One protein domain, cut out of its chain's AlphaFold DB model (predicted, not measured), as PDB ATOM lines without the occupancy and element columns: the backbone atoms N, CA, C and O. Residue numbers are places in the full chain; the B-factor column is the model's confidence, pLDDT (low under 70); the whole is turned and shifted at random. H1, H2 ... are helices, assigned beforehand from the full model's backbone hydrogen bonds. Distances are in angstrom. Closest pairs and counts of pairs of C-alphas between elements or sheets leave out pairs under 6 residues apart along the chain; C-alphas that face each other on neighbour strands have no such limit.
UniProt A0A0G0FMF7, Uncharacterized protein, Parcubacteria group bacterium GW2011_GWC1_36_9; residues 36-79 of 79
ATOM      1  N   TYR A  36     103.287 187.220 154.794       94.00
ATOM      2  CA  TYR A  36     104.042 186.029 155.196       94.00
ATOM      3  C   TYR A  36     103.219 184.738 155.137       94.00
ATOM      4  O   TYR A  36     103.766 183.649 155.302       94.00
ATOM      5  N   GLY A  37     101.907 184.840 154.923       94.75
ATOM      6  CA  GLY A  37     101.005 183.698 154.892       94.75
ATOM      7  C   GLY A  37     101.017 182.946 153.565       94.75
ATOM      8  O   GLY A  37     101.320 183.469 152.498       94.75
ATOM      9  N   SER A  38     100.624 181.681 153.654       95.31
ATOM     10  CA  SER A  38     100.321 180.815 152.514       95.31
ATOM     11  C   SER A  38      98.865 180.956 152.048       95.31
ATOM     12  O   SER A  38      98.032 181.578 152.709       95.31
ATOM     13  N   THR A  39      98.509 180.279 150.953       94.75
ATOM     14  CA  THR A  39      97.124 180.203 150.451       94.75
ATOM     15  C   THR A  39      96.128 179.694 151.497       94.75
ATOM     16  O   THR A  39      94.970 180.109 151.493       94.75
ATOM     17  N   LEU A  40      96.569 178.844 152.434       96.94
ATOM     18  CA  LEU A  40      95.755 178.399 153.568       96.94
ATOM     19  C   LEU A  40      95.338 179.574 154.465       96.94
ATOM     20  O   LEU A  40      94.170 179.681 154.838       96.94
ATOM     21  N   HIS A  41      96.265 180.489 154.755       97.56
ATOM     22  CA  HIS A  41      95.983 181.692 155.536       97.56
ATOM     23  C   HIS A  41      94.994 182.594 154.803       97.56
ATOM     24  O   HIS A  41      94.037 183.078 155.401       97.56
ATOM     25  N   TRP A  42      95.180 182.759 153.490       96.81
ATOM     26  CA  TRP A  42      94.332 183.608 152.655       96.81
ATOM     27  C   TRP A  42      92.899 183.073 152.571       96.81
ATOM     28  O   TRP A  42      91.940 183.832 152.716       96.81
ATOM     29  N   LYS A  43      92.737 181.754 152.410       96.88
ATOM     30  CA  LYS A  43      91.430 181.082 152.495       96.88
ATOM     31  C   LYS A  43      90.784 181.286 153.863       96.88
ATOM     32  O   LYS A  43      89.591 181.581 153.928       96.88
ATOM     33  N   TRP A  44      91.559 181.174 154.942       97.38
ATOM     34  CA  TRP A  44      91.031 181.342 156.291       97.38
ATOM     35  C   TRP A  44      90.561 182.773 156.559       97.38
ATOM     36  O   TRP A  44      89.422 182.952 156.976       97.38
ATOM     37  N   ILE A  45      91.375 183.798 156.266       97.12
ATOM     38  CA  ILE A  45      90.971 185.198 156.493       97.12
ATOM     39  C   ILE A  45      89.767 185.581 155.625       97.12
ATOM     40  O   ILE A  45      88.883 186.288 156.103       97.12
ATOM     41  N   LYS A  46      89.686 185.055 154.391       96.44
ATOM     42  CA  LYS A  46      88.529 185.237 153.502       96.44
ATOM     43  C   LYS A  46      87.259 184.645 154.109       96.44
ATOM     44  O   LYS A  46      86.227 185.304 154.107       96.44
ATOM     45  N   SER A  47      87.347 183.420 154.627       96.12
ATOM     46  CA  SER A  47      86.222 182.701 155.232       96.12
ATOM     47  C   SER A  47      85.782 183.324 156.564       96.12
ATOM     48  O   SER A  47      84.593 183.511 156.799       96.12
ATOM     49  N   PHE A  48      86.735 183.701 157.421       96.31
ATOM     50  CA  PHE A  48      86.450 184.173 158.776       96.31
ATOM     51  C   PHE A  48      86.018 185.647 158.838       96.31
ATOM     52  O   PHE A  48      85.097 185.979 159.584       96.31
ATOM     53  N   TYR A  49      86.683 186.544 158.099       95.50
ATOM     54  CA  TYR A  49      86.356 187.979 158.108       95.50
ATOM     55  C   TYR A  49      85.416 188.388 156.973       95.50
ATOM     56  O   TYR A  49      84.756 189.418 157.076       95.50
ATOM     57  N   GLY A  50      85.344 187.587 155.909       95.50
ATOM     58  CA  GLY A  50      84.628 187.924 154.686       95.50
ATOM     59  C   GLY A  50      85.506 188.685 153.692       95.50
ATOM     60  O   GLY A  50      86.350 189.500 154.059       95.50
ATOM     61  N   GLN A  51      85.282 188.433 152.400       94.75
ATOM     62  CA  GLN A  51      86.081 189.018 151.320       94.75
ATOM     63  C   GLN A  51      86.076 190.555 151.340       94.75
ATOM     64  O   GLN A  51      87.142 191.159 151.279       94.75
ATOM     65  N   LYS A  52      84.897 191.179 151.482       93.50
ATOM     66  CA  LYS A  52      84.756 192.646 151.499       93.50
ATOM     67  C   LYS A  52      85.568 193.291 152.624       93.50
ATOM     68  O   LYS A  52      86.250 194.279 152.395       93.50
ATOM     69  N   GLU A  53      85.529 192.708 153.819       94.38
ATOM     70  CA  GLU A  53      86.264 193.215 154.980       94.38
ATOM     71  C   GLU A  53      87.779 193.094 154.783       94.38
ATOM     72  O   GLU A  53      88.526 194.028 155.075       94.38
ATOM     73  N   VAL A  54      88.240 191.952 154.257       95.75
ATOM     74  CA  VAL A  54      89.661 191.753 153.946       95.75
ATOM     75  C   VAL A  54      90.127 192.760 152.900       95.75
ATOM     76  O   VAL A  54      91.191 193.349 153.079       95.75
ATOM     77  N   PHE A  55      89.324 193.001 151.860       93.75
ATOM     78  CA  PHE A  55      89.631 193.980 150.822       93.75
ATOM     79  C   PHE A  55      89.701 195.407 151.378       93.75
ATOM     80  O   PHE A  55      90.686 196.093 151.138       93.75
ATOM     81  N   LEU A  56      88.731 195.835 152.193       93.44
ATOM     82  CA  LEU A  56      88.745 197.161 152.828       93.44
ATOM     83  C   LEU A  56      89.999 197.380 153.682       93.44
ATOM     84  O   LEU A  56      90.649 198.423 153.585       93.44
ATOM     85  N   ILE A  57      90.370 196.382 154.489       92.75
ATOM     86  CA  ILE A  57      91.586 196.458 155.303       92.75
ATOM     87  C   ILE A  57      92.805 196.516 154.398       92.75
ATOM     88  O   ILE A  57      93.614 197.423 154.561       92.75
ATOM     89  N   PHE A  58      92.906 195.628 153.414       91.62
ATOM     90  CA  PHE A  58      93.986 195.625 152.437       91.62
ATOM     91  C   PHE A  58      94.152 196.982 151.726       91.62
ATOM     92  O   PHE A  58      95.265 197.510 151.674       91.62
ATOM     93  N   SER A  59      93.062 197.585 151.247       90.38
ATOM     94  CA  SER A  59      93.072 198.895 150.585       90.38
ATOM     95  C   SER A  59      93.473 200.034 151.522       90.38
ATOM     96  O   SER A  59      94.043 201.020 151.060       90.38
ATOM     97  N   SER A  60      93.219 199.901 152.829       91.88
ATOM     98  CA  SER A  60      93.630 200.887 153.839       91.88
ATOM     99  C   SER A  60      95.111 200.804 154.234       91.88
ATOM    100  O   SER A  60      95.623 201.721 154.879       91.88
ATOM    101  N   LEU A  61      95.811 199.716 153.884       88.88
ATOM    102  CA  LEU A  61      97.223 199.549 154.228       88.88
ATOM    103  C   LEU A  61      98.111 200.427 153.329       88.88
ATOM    104  O   LEU A  61      97.923 200.439 152.103       88.88
ATOM    105  N   PRO A  62      99.127 201.115 153.892       87.81
ATOM    106  CA  PRO A  62     100.145 201.806 153.114       87.81
ATOM    107  C   PRO A  62     100.776 200.893 152.061       87.81
ATOM    108  O   PRO A  62     100.966 199.692 152.270       87.81
ATOM    109  N   LYS A  63     101.156 201.465 150.914       83.06
ATOM    110  CA  LYS A  63     101.832 200.709 149.843       83.06
ATOM    111  C   LYS A  63     103.136 200.061 150.315       83.06
ATOM    112  O   LYS A  63     103.484 199.005 149.812       83.06
ATOM    113  N   THR A  64     103.808 200.664 151.290       85.94
ATOM    114  CA  THR A  64     105.051 200.162 151.892       85.94
ATOM    115  C   THR A  64     104.838 198.992 152.854       85.94
ATOM    116  O   THR A  64     105.786 198.261 153.117       85.94
ATOM    117  N   GLU A  65     103.618 198.784 153.359       85.75
ATOM    118  CA  GLU A  65     103.322 197.719 154.328       85.75
ATOM    119  C   GLU A  65     103.150 196.348 153.653       85.75
ATOM    120  O   GLU A  65     103.275 195.321 154.311       85.75
ATOM    121  N   ILE A  66     102.899 196.307 152.337       86.88
ATOM    122  CA  ILE A  66     102.761 195.064 151.567       86.88
ATOM    123  C   ILE A  66     103.728 195.070 150.389       86.88
ATOM    124  O   ILE A  66     103.728 195.997 149.582       86.88
ATOM    125  N   LYS A  67     104.490 193.982 150.227       86.31
ATOM    126  CA  LYS A  67     105.354 193.779 149.051       86.31
ATOM    127  C   LYS A  67     104.549 193.920 147.754       86.31
ATOM    128  O   LYS A  67     103.509 193.288 147.597       86.31
ATOM    129  N   GLU A  68     105.060 194.669 146.780       86.62
ATOM    130  CA  GLU A  68     104.321 194.998 145.549       86.62
ATOM    131  C   GLU A  68     103.781 193.761 144.801       86.62
ATOM    132  O   GLU A  68     102.629 193.741 144.368       86.62
ATOM    133  N   LYS A  69     104.580 192.687 144.706       86.81
ATOM    134  CA  LYS A  69     104.154 191.415 144.088       86.81
ATOM    135  C   LYS A  69     102.957 190.794 144.815       86.81
ATOM    136  O   LYS A  69     102.004 190.354 144.179       86.81
ATOM    137  N   THR A  70     102.998 190.792 146.145       88.81
ATOM    138  CA  THR A  70     101.910 190.310 146.999       88.81
ATOM    139  C   THR A  70     100.665 191.175 146.842       88.81
ATOM    140  O   THR A  70      99.563 190.640 146.795       88.81
ATOM    141  N   ARG A  71     100.831 192.497 146.716       89.62
ATOM    142  CA  ARG A  71      99.725 193.446 146.541       89.62
ATOM    143  C   ARG A  71      98.913 193.140 145.279       89.62
ATOM    144  O   ARG A  71      97.703 192.986 145.380       89.62
ATOM    145  N   LYS A  72      99.583 192.939 144.139       90.50
ATOM    146  CA  LYS A  72      98.936 192.556 142.866       90.50
ATOM    147  C   LYS A  72      98.171 191.231 142.979       90.50
ATOM    148  O   LYS A  72      97.058 191.106 142.482       90.50
ATOM    149  N   LEU A  73      98.753 190.242 143.661       90.88
ATOM    150  CA  LEU A  73      98.099 188.948 143.871       90.88
ATOM    151  C   LEU A  73      96.891 189.053 144.816       90.88
ATOM    152  O   LEU A  73      95.867 188.417 144.581       90.88
ATOM    153  N   ALA A  74      97.004 189.854 145.877       90.75
ATOM    154  CA  ALA A  74      95.917 190.103 146.817       90.75
ATOM    155  C   ALA A  74      94.752 190.846 146.145       90.75
ATOM    156  O   ALA A  74      93.605 190.456 146.346       90.75
ATOM    157  N   GLU A  75      95.037 191.843 145.300       90.31
ATOM    158  CA  GLU A  75      94.028 192.526 144.477       90.31
ATOM    159  C   GLU A  75      93.244 191.533 143.623       90.31
ATOM    160  O   GLU A  75      92.024 191.570 143.649       90.31
ATOM    161  N   LEU A  76      93.918 190.599 142.945       90.88
ATOM    162  CA  LEU A  76      93.251 189.584 142.121       90.88
ATOM    163  C   LEU A  76      92.431 188.572 142.939       90.88
ATOM    164  O   LEU A  76      91.428 188.051 142.462       90.88
ATOM    165  N   TYR A  77      92.882 188.231 144.147       90.69
ATOM    166  CA  TYR A  77      92.261 187.178 144.956       90.69
ATOM    167  C   TYR A  77      91.061 187.667 145.789       90.69
ATOM    168  O   TYR A  77      90.164 186.878 146.124       90.69
ATOM    169  N   PHE A  78      91.075 188.945 146.177       89.38
ATOM    170  CA  PHE A  78      90.074 189.557 147.052       89.38
ATOM    171  C   PHE A  78      89.154 190.570 146.345       89.38
ATOM    172  O   PHE A  78      88.240 191.062 147.014       89.38
ATOM    173  N   SER A  79      89.356 190.855 145.048       77.94
ATOM    174  CA  SER A  79      88.455 191.680 144.226       77.94
ATOM    175  C   SER A  79      87.072 191.073 144.015       77.94
ATOM    176  O   SER A  79      86.920 189.828 144.043       77.94
TER     177      SER A  79
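This is residues 36 to 79 of the 79 residues of an uncharacterized protein of Parcubacteria group bacterium GW2011_GWC1_36_9 (UniProt A0A0G0FMF7). The domain is a short helical hairpin, H2 and H3 side by side and running opposite ways, with a third helix, H1, near its open end, where H2 begins and H3 ends. H1 makes a corner with H2, and the link of residues 61 to 67 closes the other end of the hairpin. The printed part has 44 residues with three named helices, in the order H1, H2, H3, and no named strand; the class is all helix. It is compact, with a radius of gyration of the C-alphas of 9.9 A, and rounded, spanning 26 by 20 by 15 A.

H3, residues 68 to 78, touches H2, residues 51 to 60; their closest C-alphas, those of Phe 78 and Phe 55, are 5.8 A apart. The two form a helical hairpin, at a shallow tilt of 30 degrees, opposite ways. H1, residues 39 to 49, is close to H3 but not clearly touching: the closest C-alphas, those of Lys 46 and Phe 78, are 7.9 A apart. H1 and H3 run the same way at a steep tilt of 52 degrees. H1 is also close to H2 but not clearly touching, with the C-alphas of Lys 46 and Val 54 closest at 6.6 A. Their lines are about perpendicular, at 79 degrees. In H1, H2 and H3 every O i to N i+4 pair is within hydrogen-bond range.

H1 begins at C-alpha 39, (97.124, 180.203, 150.451), and measures 15.3 A from first to last C-alpha. H2 measures 14.3 A and begins at C-alpha 51, (86.081, 189.018, 151.320). H3 measures 15.3 A and ends at C-alpha 78, (90.074, 189.557, 147.052).

The two C-alphas farthest apart, those of Ser 47 and Thr 64, are 25.9 A apart. The printed part has no cut, and it ends at Ser 79, the chain's last residue. The link from H1 to H2 is tight, and that from H2 to H3, 7 residues, is short. The mean pLDDT of the printed part is 91.8, and no printed residue is under 70.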